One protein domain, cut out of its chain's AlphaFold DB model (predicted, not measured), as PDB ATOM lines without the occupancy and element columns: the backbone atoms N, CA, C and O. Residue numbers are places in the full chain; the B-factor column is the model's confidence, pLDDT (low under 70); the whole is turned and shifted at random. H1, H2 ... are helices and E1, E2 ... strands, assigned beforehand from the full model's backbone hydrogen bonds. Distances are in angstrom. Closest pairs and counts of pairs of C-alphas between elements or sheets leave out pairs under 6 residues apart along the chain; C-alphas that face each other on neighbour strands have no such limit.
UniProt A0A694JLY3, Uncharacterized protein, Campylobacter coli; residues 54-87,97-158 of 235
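What this domain is: This is residues 54 to 87 and 97 to 158 of the 235 residues of an uncharacterized protein of Campylobacter coli (UniProt A0A694JLY3). A small head of two three-stranded antiparallel sheets, E1-E6-E3 and E2-E5-E4, comes together at edge strands E3 and E4, and the long helix H2 makes an arm away from it, with H1 folded back at the far end. Residues 102 to 107 and, in H2, 113 to 118 and 120 to 126 stick out. The printed part has 96 residues, mixed in class, in the order E1 E2 E3 H1 H2 E4 E5 E6. It is only just loose, close to extended, with a radius of gyration of the C-alphas of 18.4 A and spans of 57 by 30 by 19 A.

How they stand to each other: Start at E1, residues 54 to 61, antiparallel to E6, residues 148 to 157, with N 56 and O 153 2.8 A apart. On the other side of E6 look for E3, residues 72 to 80, antiparallel too, with N 154 and O 77 at 2.8 A; this sheet is strongly twisted. E2, residues 64 to 67, has N 66 2.8 A from O 141 of E5, residues 140 to 143. E5 forms a hairpin with E4, residues 132 to 135, with N 133 and O 142 at 2.9 A. The closest C-alphas of E3 and E4 are those of Ile 75 and Phe 134, 6.7 A apart. H1, residues 97 to 103, and H2, residues 108 to 126, are close but not clearly touching, nearest at C-alphas 101 and 108, 6.0 A, and run opposite ways at a shallow tilt of 11 degrees. Neither helix is on a sheet, and in both every O i to N i+4 pair is within hydrogen-bond range.

Where its parts are: Find C-alpha 54 at (-34.256, 47.029, -41.612); E1 runs 21.7 A from there. E3 spans 18.6 A and bends by 68 degrees at residue 76. H2 runs 25.6 A from C-alpha 108 at (-48.879, 38.096, -73.873). E6 spans 24.6 A, bends by 51 degrees at residue 154 and ends at (-34.398, 52.059, -37.382).

The domain as a whole: The farthest C-alphas, of Ser 105 and Lys 138, are 57.1 A apart. Residues 88 to 96 are not printed, and C-alphas 87 and 97 are 18.9 A apart across the cut. The links printed whole are tight. Residues 81 to 87 and 97 to 129 have pLDDT under 70.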
ATOM      1  N   ARG A  54     -34.797  48.324 -42.030       73.19
ATOM      2  CA  ARG A  54     -34.256  47.029 -41.612       73.19
ATOM      3  C   ARG A  54     -35.369  45.997 -41.518       73.19
ATOM      4  O   ARG A  54     -36.511  46.304 -41.179       73.19
ATOM      5  N   TYR A  55     -34.995  44.750 -41.777       78.19
ATOM      6  CA  TYR A  55     -35.867  43.596 -41.612       78.19
ATOM      7  C   TYR A  55     -35.474  42.839 -40.347       78.19
ATOM      8  O   TYR A  55     -34.373  42.297 -40.250       78.19
ATOM      9  N   ILE A  56     -36.379  42.803 -39.375       80.69
ATOM     10  CA  ILE A  56     -36.167  42.188 -38.068       80.69
ATOM     11  C   ILE A  56     -36.978  40.898 -38.006       80.69
ATOM     12  O   ILE A  56     -38.195  40.897 -38.202       80.69
ATOM     13  N   LYS A  57     -36.305  39.779 -37.718       80.00
ATOM     14  CA  LYS A  57     -36.981  38.511 -37.432       80.00
ATOM     15  C   LYS A  57     -37.529  38.552 -36.005       80.00
ATOM     16  O   LYS A  57     -36.765  38.731 -35.061       80.00
ATOM     17  N   PHE A  58     -38.829  38.334 -35.850       82.06
ATOM     18  CA  PHE A  58     -39.525  38.384 -34.569       82.06
ATOM     19  C   PHE A  58     -40.337  37.107 -34.335       82.06
ATOM     20  O   PHE A  58     -41.120  36.706 -35.188       82.06
ATOM     21  N   GLU A  59     -40.170  36.455 -33.186       84.50
ATOM     22  CA  GLU A  59     -40.932  35.247 -32.839       84.50
ATOM     23  C   GLU A  59     -42.174  35.632 -32.025       84.50
ATOM     24  O   GLU A  59     -42.078  36.031 -30.863       84.50
ATOM     25  N   CYS A  60     -43.352  35.513 -32.635       85.31
ATOM     26  CA  CYS A  60     -44.623  35.886 -32.023       85.31
ATOM     27  C   CYS A  60     -45.213  34.720 -31.222       85.31
ATOM     28  O   CYS A  60     -45.270  33.584 -31.702       85.31
ATOM     29  N   GLN A  61     -45.686  35.002 -30.006       87.69
ATOM     30  CA  GLN A  61     -46.229  34.018 -29.062       87.69
ATOM     31  C   GLN A  61     -47.730  34.230 -28.811       87.69
ATOM     32  O   GLN A  61     -48.217  34.052 -27.696       87.69
ATOM     33  N   GLY A  62     -48.471  34.590 -29.858       86.25
ATOM     34  CA  GLY A  62     -49.904  34.864 -29.802       86.25
ATOM     35  C   GLY A  62     -50.235  36.353 -29.740       86.25
ATOM     36  O   GLY A  62     -49.400  37.227 -29.982       86.25
ATOM     37  N   GLN A  63     -51.492  36.646 -29.432       88.75
ATOM     38  CA  GLN A  63     -51.971  38.016 -29.266       88.75
ATOM     39  C   GLN A  63     -51.382  38.637 -27.991       88.75
ATOM     40  O   GLN A  63     -51.470  38.042 -26.917       88.75
ATOM     41  N   GLY A  64     -50.827  39.846 -28.082       90.50
ATOM     42  CA  GLY A  64     -50.254  40.502 -26.911       90.50
ATOM     43  C   GLY A  64     -49.407  41.727 -27.217       90.50
ATOM     44  O   GLY A  64     -49.297  42.168 -28.361       90.50
ATOM     45  N   ASN A  65     -48.815  42.262 -26.152       91.31
ATOM     46  CA  ASN A  65     -47.903  43.394 -26.215       91.31
ATOM     47  C   ASN A  65     -46.465  42.899 -26.098       91.31
ATOM     48  O   ASN A  65     -46.135  42.145 -25.181       91.31
ATOM     49  N   TYR A  66     -45.617  43.375 -26.995       90.31
ATOM     50  CA  TYR A  66     -44.225  42.988 -27.113       90.31
ATOM     51  C   TYR A  66     -43.344  44.227 -27.058       90.31
ATOM     52  O   TYR A  66     -43.686  45.265 -27.619       90.31
ATOM     53  N   PHE A  67     -42.207  44.116 -26.379       89.94
ATOM     54  CA  PHE A  67     -41.197  45.163 -26.408       89.94
ATOM     55  C   PHE A  67     -40.279  44.934 -27.600       89.94
ATOM     56  O   PHE A  67     -39.761  43.832 -27.787       89.94
ATOM     57  N   VAL A  68     -40.120  45.972 -28.410       86.38
ATOM     58  CA  VAL A  68     -39.218  45.995 -29.561       86.38
ATOM     59  C   VAL A  68     -37.953  46.747 -29.165       86.38
ATOM     60  O   VAL A  68     -37.960  47.536 -28.218       86.38
ATOM     61  N   ASP A  69     -36.860  46.459 -29.864       83.19
ATOM     62  CA  ASP A  69     -35.584  47.136 -29.673       83.19
ATOM     63  C   ASP A  69     -35.749  48.672 -29.740       83.19
ATOM     64  O   ASP A  69     -36.456  49.158 -30.630       83.19
ATOM     65  N   PRO A  70     -35.128  49.446 -28.825       77.38
ATOM     66  CA  PRO A  70     -35.163  50.911 -28.848       77.38
ATOM     67  C   PRO A  70     -34.596  51.542 -30.126       77.38
ATOM     68  O   PRO A  70     -34.838  52.723 -30.364       77.38
ATOM     69  N   GLU A  71     -33.847  50.798 -30.942       82.88
ATOM     70  CA  GLU A  71     -33.430  51.259 -32.266       82.88
ATOM     71  C   GLU A  71     -34.603  51.402 -33.243       82.88
ATOM     72  O   GLU A  71     -34.466  52.113 -34.230       82.88
ATOM     73  N   VAL A  72     -35.757  50.768 -33.011       85.44
ATOM     74  CA  VAL A  72     -36.907  50.840 -33.924       85.44
ATOM     75  C   VAL A  72     -37.699  52.130 -33.709       85.44
ATOM     76  O   VAL A  72     -38.367  52.304 -32.690       85.44
ATOM     77  N   GLU A  73     -37.676  53.018 -34.704       84.62
ATOM     78  CA  GLU A  73     -38.403  54.293 -34.676       84.62
ATOM     79  C   GLU A  73     -39.818  54.155 -35.247       84.62
ATOM     80  O   GLU A  73     -40.769  54.723 -34.710       84.62
ATOM     81  N   GLU A  74     -39.977  53.354 -36.300       85.19
ATOM     82  CA  GLU A  74     -41.261  53.121 -36.960       85.19
ATOM     83  C   GLU A  74     -41.336  51.685 -37.486       85.19
ATOM     84  O   GLU A  74     -40.362  51.164 -38.023       85.19
ATOM     85  N   ILE A  75     -42.504  51.048 -37.371       85.88
ATOM     86  CA  ILE A  75     -42.780  49.763 -38.021       85.88
ATOM     87  C   ILE A  75     -43.658  50.030 -39.242       85.88
ATOM     88  O   ILE A  75     -44.806  50.448 -39.095       85.88
ATOM     89  N   LEU A  76     -43.124  49.764 -40.434       81.69
ATOM     90  CA  LEU A  76     -43.800  49.992 -41.713       81.69
ATOM     91  C   LEU A  76     -44.790  48.868 -42.017       81.69
ATOM     92  O   LEU A  76     -45.954  49.110 -42.341       81.69
ATOM     93  N   GLN A  77     -44.336  47.621 -41.898       80.12
ATOM     94  CA  GLN A  77     -45.195  46.453 -42.048       80.12
ATOM     95  C   GLN A  77     -44.665  45.250 -41.274       80.12
ATOM     96  O   GLN A  77     -43.472  45.105 -41.027       80.12
ATOM     97  N   ILE A  78     -45.584  44.353 -40.923       80.88
ATOM     98  CA  ILE A  78     -45.263  43.053 -40.348       80.88
ATOM     99  C   ILE A  78     -45.835  41.988 -41.268       80.88
ATOM    100  O   ILE A  78     -47.054  41.869 -41.414       80.88
ATOM    101  N   CYS A  79     -44.944  41.214 -41.870       74.81
ATOM    102  CA  CYS A  79     -45.280  40.091 -42.722       74.81
ATOM    103  C   CYS A  79     -45.185  38.806 -41.904       74.81
ATOM    104  O   CYS A  79     -44.181  38.548 -41.237       74.81
ATOM    105  N   GLN A  80     -46.214  37.969 -41.964       72.19
ATOM    106  CA  GLN A  80     -46.066  36.585 -41.523       72.19
ATOM    107  C   GLN A  80     -45.105  35.875 -42.474       72.19
ATOM    108  O   GLN A  80     -44.994  36.246 -43.649       72.19
ATOM    109  N   SER A  81     -44.382  34.871 -41.978       58.47
ATOM    110  CA  SER A  81     -43.588  34.007 -42.847       58.47
ATOM    111  C   SER A  81     -44.516  33.227 -43.783       58.47
ATOM    112  O   SER A  81     -44.960  32.120 -43.493       58.47
ATOM    113  N   GLY A  82     -44.817  33.836 -44.924       49.91
ATOM    114  CA  GLY A  82     -45.510  33.234 -46.047       49.91
ATOM    115  C   GLY A  82     -44.520  32.580 -46.993       49.91
ATOM    116  O   GLY A  82     -44.528  32.874 -48.184       49.91
ATOM    117  N   ILE A  83     -43.646  31.709 -46.486       41.31
ATOM    118  CA  ILE A  83     -43.103  30.666 -47.353       41.31
ATOM    119  C   ILE A  83     -44.076  29.514 -47.224       41.31
ATOM    120  O   ILE A  83     -44.212  28.927 -46.156       41.31
ATOM    121  N   PHE A  84     -44.770  29.231 -48.321       39.00
ATOM    122  CA  PHE A  84     -45.413  27.960 -48.604       39.00
ATOM    123  C   PHE A  84     -44.585  26.800 -48.025       39.00
ATOM    124  O   PHE A  84     -43.668  26.289 -48.668       39.00
ATOM    125  N   VAL A  85     -44.906  26.357 -46.807       39.78
ATOM    126  CA  VAL A  85     -44.457  25.061 -46.293       39.78
ATOM    127  C   VAL A  85     -45.360  24.031 -46.967       39.78
ATOM    128  O   VAL A  85     -46.311  23.523 -46.385       39.78
ATOM    129  N   GLY A  86     -45.127  23.839 -48.264       38.16
ATOM    130  CA  GLY A  86     -45.950  23.019 -49.140       38.16
ATOM    131  C   GLY A  86     -45.963  23.549 -50.570       38.16
ATOM    132  O   GLY A  86     -46.820  24.352 -50.921       38.16
ATOM    133  N   SER A  87     -45.048  23.020 -51.388       40.91
ATOM    134  CA  SER A  87     -45.045  23.032 -52.863       40.91
ATOM    135  C   SER A  87     -44.943  24.389 -53.580       40.91
ATOM    136  O   SER A  87     -45.911  25.127 -53.710       40.91
ATOM    137  N   LEU A  97     -42.489  32.465 -67.891       53.19
ATOM    138  CA  LEU A  97     -43.089  33.703 -68.380       53.19
ATOM    139  C   LEU A  97     -42.148  34.434 -69.338       53.19
ATOM    140  O   LEU A  97     -42.582  34.852 -70.407       53.19
ATOM    141  N   SER A  98     -40.855  34.494 -69.010       54.62
ATOM    142  CA  SER A  98     -39.819  35.024 -69.902       54.62
ATOM    143  C   SER A  98     -39.782  34.270 -71.237       54.62
ATOM    144  O   SER A  98     -39.786  34.890 -72.303       54.62
ATOM    145  N   ASN A  99     -39.856  32.935 -71.201       57.00
ATOM    146  CA  ASN A  99     -39.935  32.104 -72.406       57.00
ATOM    147  C   ASN A  99     -41.252  32.302 -73.181       57.00
ATOM    148  O   ASN A  99     -41.250  32.325 -74.412       57.00
ATOM    149  N   TYR A 100     -42.378  32.497 -72.491       53.94
ATOM    150  CA  TYR A 100     -43.675  32.729 -73.132       53.94
ATOM    151  C   TYR A 100     -43.745  34.102 -73.826       53.94
ATOM    152  O   TYR A 100     -44.203  34.188 -74.966       53.94
ATOM    153  N   ILE A 101     -43.204  35.152 -73.198       56.34
ATOM    154  CA  ILE A 101     -43.104  36.520 -73.747       56.34
ATOM    155  C   ILE A 101     -42.234  36.561 -75.006       56.34
ATOM    156  O   ILE A 101     -42.604  37.205 -75.985       56.34
ATOM    157  N   LEU A 102     -41.102  35.852 -75.003       61.31
ATOM    158  CA  LEU A 102     -40.209  35.780 -76.163       61.31
ATOM    159  C   LEU A 102     -40.812  34.980 -77.329       61.31
ATOM    160  O   LEU A 102     -40.408  35.176 -78.474       61.31
ATOM    161  N   SER A 103     -41.775  34.093 -77.055       59.38
ATOM    162  CA  SER A 103     -42.322  33.153 -78.044       59.38
ATOM    163  C   SER A 103     -43.653  33.571 -78.681       59.38
ATOM    164  O   SER A 103     -44.027  32.996 -79.702       59.38
ATOM    165  N   THR A 104     -44.386  34.544 -78.120       54.94
ATOM    166  CA  THR A 104     -45.756  34.862 -78.570       54.94
ATOM    167  C   THR A 104     -45.984  36.363 -78.761       54.94
ATOM    168  O   THR A 104     -46.053  37.143 -77.813       54.94
ATOM    169  N   SER A 105     -46.176  36.771 -80.016       55.03
ATOM    170  CA  SER A 105     -46.512  38.140 -80.415       55.03
ATOM    171  C   SER A 105     -47.884  38.593 -79.884       55.03
ATOM    172  O   SER A 105     -48.900  37.943 -80.130       55.03
ATOM    173  N   GLY A 106     -47.927  39.746 -79.207       55.19
ATOM    174  CA  GLY A 106     -49.116  40.596 -79.010       55.19
ATOM    175  C   GLY A 106     -50.121  40.199 -77.916       55.19
ATOM    176  O   GLY A 106     -50.631  41.076 -77.225       55.19
ATOM    177  N   VAL A 107     -50.390  38.907 -77.702       54.62
ATOM    178  CA  VAL A 107     -51.422  38.441 -76.739       54.62
ATOM    179  C   VAL A 107     -50.877  38.314 -75.308       54.62
ATOM    180  O   VAL A 107     -51.632  38.356 -74.334       54.62
ATOM    181  N   ALA A 108     -49.552  38.232 -75.161       55.44
ATOM    182  CA  ALA A 108     -48.879  38.096 -73.873       55.44
ATOM    183  C   ALA A 108     -49.102  39.308 -72.950       55.44
ATOM    184  O   ALA A 108     -49.243  39.131 -71.746       55.44
ATOM    185  N   LEU A 109     -49.211  40.530 -73.485       55.50
ATOM    186  CA  LEU A 109     -49.281  41.738 -72.657       55.50
ATOM    187  C   LEU A 109     -50.598  41.852 -71.867       55.50
ATOM    188  O   LEU A 109     -50.579  42.196 -70.692       55.50
ATOM    189  N   SER A 110     -51.737  41.505 -72.474       56.97
ATOM    190  CA  SER A 110     -53.044  41.526 -71.789       56.97
ATOM    191  C   SER A 110     -53.119  40.480 -70.670       56.97
ATOM    192  O   SER A 110     -53.594  40.753 -69.564       56.97
ATOM    193  N   TYR A 111     -52.565  39.290 -70.924       56.88
ATOM    194  CA  TYR A 111     -52.453  38.235 -69.920       56.88
ATOM    195  C   TYR A 111     -51.505  38.633 -68.779       56.88
ATOM    196  O   TYR A 111     -51.839  38.431 -67.616       56.88
ATOM    197  N   LEU A 112     -50.378  39.284 -69.088       58.00
ATOM    198  CA  LEU A 112     -49.446  39.810 -68.088       58.00
ATOM    199  C   LEU A 112     -50.069  40.886 -67.203       58.00
ATOM    200  O   LEU A 112     -49.889  40.845 -65.990       58.00
ATOM    201  N   VAL A 113     -50.812  41.826 -67.787       60.34
ATOM    202  CA  VAL A 113     -51.511  42.881 -67.036       60.34
ATOM    203  C   VAL A 113     -52.602  42.283 -66.144       60.34
ATOM    204  O   VAL A 113     -52.782  42.700 -65.000       60.34
ATOM    205  N   THR A 114     -53.313  41.264 -66.628       62.88
ATOM    206  CA  THR A 114     -54.320  40.550 -65.830       62.88
ATOM    207  C   THR A 114     -53.672  39.753 -64.696       62.88
ATOM    208  O   THR A 114     -54.163  39.767 -63.570       62.88
ATOM    209  N   LEU A 115     -52.537  39.098 -64.945       58.69
ATOM    210  CA  LEU A 115     -51.802  38.345 -63.930       58.69
ATOM    211  C   LEU A 115     -51.182  39.269 -62.871       58.69
ATOM    212  O   LEU A 115     -51.267  38.973 -61.683       58.69
ATOM    213  N   SER A 116     -50.602  40.403 -63.272       57.59
ATOM    214  CA  SER A 116     -50.008  41.377 -62.348       57.59
ATOM    215  C   SER A 116     -51.064  42.098 -61.510       57.59
ATOM    216  O   SER A 116     -50.875  42.253 -60.305       57.59
ATOM    217  N   SER A 117     -52.204  42.470 -62.101       58.88
ATOM    218  CA  SER A 117     -53.342  43.025 -61.356       58.88
ATOM    219  C   SER A 117     -53.958  41.996 -60.412       58.88
ATOM    220  O   SER A 117     -54.205  42.318 -59.254       58.88
ATOM    221  N   THR A 118     -54.122  40.744 -60.848       58.38
ATOM    222  CA  THR A 118     -54.592  39.652 -59.981       58.38
ATOM    223  C   THR A 118     -53.618  39.416 -58.832       58.38
ATOM    224  O   THR A 118     -54.054  39.313 -57.693       58.38
ATOM    225  N   ARG A 119     -52.303  39.421 -59.084       58.50
ATOM    226  CA  ARG A 119     -51.278  39.328 -58.036       58.50
ATOM    227  C   ARG A 119     -51.349  40.504 -57.064       58.50
ATOM    228  O   ARG A 119     -51.375  40.276 -55.866       58.50
ATOM    229  N   SER A 120     -51.442  41.739 -57.554       54.78
ATOM    230  CA  SER A 120     -51.549  42.931 -56.702       54.78
ATOM    231  C   SER A 120     -52.813  42.911 -55.839       54.78
ATOM    232  O   SER A 120     -52.768  43.278 -54.669       54.78
ATOM    233  N   LEU A 121     -53.936  42.437 -56.386       55.72
ATOM    234  CA  LEU A 121     -55.177  42.254 -55.637       55.72
ATOM    235  C   LEU A 121     -55.051  41.110 -54.625       55.72
ATOM    236  O   LEU A 121     -55.499  41.261 -53.494       55.72
ATOM    237  N   VAL A 122     -54.403  40.000 -54.985       51.59
ATOM    238  CA  VAL A 122     -54.146  38.890 -54.059       51.59
ATOM    239  C   VAL A 122     -53.223  39.331 -52.925       51.59
ATOM    240  O   VAL A 122     -53.556  39.101 -51.774       51.59
ATOM    241  N   ASP A 123     -52.144  40.057 -53.198       53.97
ATOM    242  CA  ASP A 123     -51.268  40.615 -52.161       53.97
ATOM    243  C   ASP A 123     -51.992  41.678 -51.313       53.97
ATOM    244  O   ASP A 123     -51.778  41.775 -50.108       53.97
ATOM    245  N   LYS A 124     -52.906  42.458 -51.903       52.62
ATOM    246  CA  LYS A 124     -53.692  43.472 -51.183       52.62
ATOM    247  C   LYS A 124     -54.755  42.871 -50.258       52.62
ATOM    248  O   LYS A 124     -55.006  43.438 -49.199       52.62
ATOM    249  N   TYR A 125     -55.392  41.769 -50.657       44.75
ATOM    250  CA  TYR A 125     -56.498  41.147 -49.911       44.75
ATOM    251  C   TYR A 125     -56.088  39.910 -49.096       44.75
ATOM    252  O   TYR A 125     -56.742  39.598 -48.106       44.75
ATOM    253  N   PHE A 126     -55.014  39.227 -49.489       47.53
ATOM    254  CA  PHE A 126     -54.493  38.002 -48.872       47.53
ATOM    255  C   PHE A 126     -53.011  38.098 -48.493       47.53
ATOM    256  O   PHE A 126     -52.447  37.119 -48.000       47.53
ATOM    257  N   GLY A 127     -52.368  39.254 -48.691       54.75
ATOM    258  CA  GLY A 127     -51.050  39.507 -48.127       54.75
ATOM    259  C   GLY A 127     -51.117  39.300 -46.622       54.75
ATOM    260  O   GLY A 127     -51.973  39.876 -45.951       54.75
ATOM    261  N   GLN A 128     -50.247  38.439 -46.101       59.50
ATOM    262  CA  GLN A 128     -50.231  38.003 -44.705       59.50
ATOM    263  C   GLN A 128     -49.710  39.113 -43.775       59.50
ATOM    264  O   GLN A 128     -48.723  38.944 -43.058       59.50
ATOM    265  N   ARG A 129     -50.334  40.290 -43.828       64.25
ATOM    266  CA  ARG A 129     -50.005  41.438 -42.994       64.25
ATOM    267  C   ARG A 129     -50.637  41.255 -41.626       64.25
ATOM    268  O   ARG A 129     -51.826  40.958 -41.493       64.25
ATOM    269  N   VAL A 130     -49.830  41.412 -40.588       74.06
ATOM    270  CA  VAL A 130     -50.323  41.351 -39.216       74.06
ATOM    271  C   VAL A 130     -50.964  42.696 -38.863       74.06
ATOM    272  O   VAL A 130     -50.339  43.727 -39.038       74.06
ATOM    273  N   ASN A 131     -52.196  42.717 -38.353       82.12
ATOM    274  CA  ASN A 131     -52.759  43.879 -37.667       82.12
ATOM    275  C   ASN A 131     -51.970  44.153 -36.378       82.12
ATOM    276  O   ASN A 131     -52.029  43.356 -35.433       82.12
ATOM    277  N   PHE A 132     -51.260  45.277 -36.352       88.00
ATOM    278  CA  PHE A 132     -50.461  45.722 -35.218       88.00
ATOM    279  C   PHE A 132     -50.664  47.212 -34.932       88.00
ATOM    280  O   PHE A 132     -51.124  47.969 -35.784       88.00
ATOM    281  N   GLU A 133     -50.284  47.625 -33.731       90.75
ATOM    282  CA  GLU A 133     -50.073  49.020 -33.358       90.75
ATOM    283  C   GLU A 133     -48.694  49.136 -32.719       90.75
ATOM    284  O   GLU A 133     -48.335  48.324 -31.868       90.75
ATOM    285  N   PHE A 134     -47.914  50.129 -33.134       91.19
ATOM    286  CA  PHE A 134     -46.593  50.369 -32.573       91.19
ATOM    287  C   PHE A 134     -46.532  51.744 -31.920       91.19
ATOM    288  O   PHE A 134     -46.798  52.765 -32.551       91.19
ATOM    289  N   ASN A 135     -46.157  51.765 -30.645       90.00
ATOM    290  CA  ASN A 135     -45.845  52.986 -29.925       90.00
ATOM    291  C   ASN A 135     -44.326  53.149 -29.844       90.00
ATOM    292  O   ASN A 135     -43.689  52.576 -28.957       90.00
ATOM    293  N   SER A 136     -43.773  53.970 -30.735       85.56
ATOM    294  CA  SER A 136     -42.333  54.244 -30.820       85.56
ATOM    295  C   SER A 136     -41.741  54.813 -29.532       85.56
ATOM    296  O   SER A 136     -40.648  54.438 -29.126       85.56
ATOM    297  N   HIS A 137     -42.492  55.643 -28.808       85.62
ATOM    298  CA  HIS A 137     -42.012  56.287 -27.581       85.62
ATOM    299  C   HIS A 137     -41.878  55.305 -26.412       85.62
ATOM    300  O   HIS A 137     -41.108  55.542 -25.483       85.62
ATOM    301  N   LYS A 138     -42.663  54.222 -26.428       86.31
ATOM    302  CA  LYS A 138     -42.626  53.160 -25.415       86.31
ATOM    303  C   LYS A 138     -41.892  51.904 -25.891       86.31
ATOM    304  O   LYS A 138     -41.723  50.994 -25.085       86.31
ATOM    305  N   GLY A 139     -41.533  51.823 -27.174       88.12
ATOM    306  CA  GLY A 139     -41.056  50.593 -27.810       88.12
ATOM    307  C   GLY A 139     -42.073  49.450 -27.730       88.12
ATOM    308  O   GLY A 139     -41.682  48.292 -27.614       88.12
ATOM    309  N   LEU A 140     -43.377  49.762 -27.712       92.25
ATOM    310  CA  LEU A 140     -44.437  48.777 -27.475       92.25
ATOM    311  C   LEU A 140     -45.138  48.410 -28.783       92.25
ATOM    312  O   LEU A 140     -45.835  49.239 -29.366       92.25
ATOM    313  N   LEU A 141     -44.982  47.160 -29.206       92.12
ATOM    314  CA  LEU A 141     -45.683  46.547 -30.327       92.12
ATOM    315  C   LEU A 141     -46.869  45.728 -29.815       92.12
ATOM    316  O   LEU A 141     -46.700  44.672 -29.208       92.12
ATOM    317  N   SER A 142     -48.074  46.197 -30.097       92.00
ATOM    318  CA  SER A 142     -49.322  45.496 -29.813       92.00
ATOM    319  C   SER A 142     -49.736  44.693 -31.042       92.00
ATOM    320  O   SER A 142     -50.023  45.264 -32.092       92.00
ATOM    321  N   ILE A 143     -49.791  43.367 -30.925       90.12
ATOM    322  CA  ILE A 143     -50.289  42.475 -31.977       90.12
ATOM    323  C   ILE A 143     -51.691  42.015 -31.593       90.12
ATOM    324  O   ILE A 143     -51.888  41.392 -30.550       90.12
ATOM    325  N   TYR A 144     -52.666  42.294 -32.460       85.62
ATOM    326  CA  TYR A 144     -54.077  41.985 -32.204       85.62
ATOM    327  C   TYR A 144     -54.511  40.607 -32.710       85.62
ATOM    328  O   TYR A 144     -55.577  40.121 -32.344       85.62
ATOM    329  N   GLN A 145     -53.699  39.971 -33.552       81.94
ATOM    330  CA  GLN A 145     -53.985  38.643 -34.082       81.94
ATOM    331  C   GLN A 145     -53.332  37.560 -33.236       81.94
ATOM    332  O   GLN A 145     -52.175  37.676 -32.836       81.94
ATOM    333  N   ASN A 146     -54.059  36.467 -33.014       81.50
ATOM    334  CA  ASN A 146     -53.511  35.299 -32.348       81.50
ATOM    335  C   ASN A 146     -52.647  34.487 -33.327       81.50
ATOM    336  O   ASN A 146     -53.123  33.537 -33.946       81.50
ATOM    337  N   TYR A 147     -51.398  34.917 -33.514       80.69
ATOM    338  CA  TYR A 147     -50.420  34.273 -34.390       80.69
ATOM    339  C   TYR A 147     -49.249  33.712 -33.578       80.69
ATOM    340  O   TYR A 147     -48.683  34.406 -32.734       80.69
ATOM    341  N   HIS A 148     -48.868  32.468 -33.865       81.94
ATOM    342  CA  HIS A 148     -47.715  31.802 -33.262       81.94
ATOM    343  C   HIS A 148     -46.711  31.442 -34.354       81.94
ATOM    344  O   HIS A 148     -47.042  30.674 -35.258       81.94
ATOM    345  N   GLY A 149     -45.492  31.971 -34.262       78.06
ATOM    346  CA  GLY A 149     -44.423  31.682 -35.215       78.06
ATOM    347  C   GLY A 149     -43.621  32.911 -35.648       78.06
ATOM    348  O   GLY A 149     -43.772  33.991 -35.065       78.06
ATOM    349  N   PRO A 150     -42.778  32.758 -36.682       78.44
ATOM    350  CA  PRO A 150     -41.877  33.806 -37.131       78.44
ATOM    351  C   PRO A 150     -42.605  34.873 -37.956       78.44
ATOM    352  O   PRO A 150     -43.232  34.598 -38.982       78.44
ATOM    353  N   LEU A 151     -42.441  36.118 -37.531       79.44
ATOM    354  CA  LEU A 151     -42.811  37.333 -38.238       79.44
ATOM    355  C   LEU A 151     -41.552  38.021 -38.768       79.44
ATOM    356  O   LEU A 151     -40.491  37.995 -38.138       79.44
ATOM    357  N   LEU A 152     -41.684  38.657 -39.925       78.44
ATOM    358  CA  LEU A 152     -40.696  39.576 -40.466       78.44
ATOM    359  C   LEU A 152     -41.239  40.995 -40.322       78.44
ATOM    360  O   LEU A 152     -42.260  41.336 -40.919       78.44
ATOM    361  N   ILE A 153     -40.570  41.801 -39.509       82.12
ATOM    362  CA  ILE A 153     -40.917  43.198 -39.265       82.12
ATOM    363  C   ILE A 153     -40.038  44.055 -40.169       82.12
ATOM    364  O   ILE A 153     -38.817  44.002 -40.069       82.12
ATOM    365  N   GLU A 154     -40.655  44.839 -41.040       80.44
ATOM    366  CA  GLU A 154     -39.990  45.917 -41.761       80.44
ATOM    367  C   GLU A 154     -40.124  47.195 -40.937       80.44
ATOM    368  O   GLU A 154     -41.238  47.656 -40.662       80.44
ATOM    369  N   ALA A 155     -38.993  47.740 -40.510       83.44
ATOM    370  CA  ALA A 155     -38.942  48.864 -39.593       83.44
ATOM    371  C   ALA A 155     -37.910  49.900 -40.031       83.44
ATOM    372  O   ALA A 155     -36.803  49.543 -40.442       83.44
ATOM    373  N   LYS A 156     -38.241  51.183 -39.869       83.12
ATOM    374  CA  LYS A 156     -37.242  52.250 -39.882       83.12
ATOM    375  C   LYS A 156     -36.535  52.246 -38.539       83.12
ATOM    376  O   LYS A 156     -37.174  52.364 -37.488       83.12
ATOM    377  N   CYS A 157     -35.224  52.065 -38.580       81.19
ATOM    378  CA  CYS A 157     -34.398  52.059 -37.382       81.19
ATOM    379  C   CYS A 157     -33.570  53.337 -37.294       81.19
ATOM    380  O   CYS A 157     -33.144  53.888 -38.310       81.19
ATOM    381  N   LYS A 158     -33.282  53.759 -36.065       79.44
ATOM    382  CA  LYS A 158     -32.342  54.829 -35.775       79.44
ATOM    383  C   LYS A 158     -30.998  54.501 -36.410       79.44
ATOM    384  O   LYS A 158     -30.459  53.402 -36.269       79.44
TER     385      LYS A 158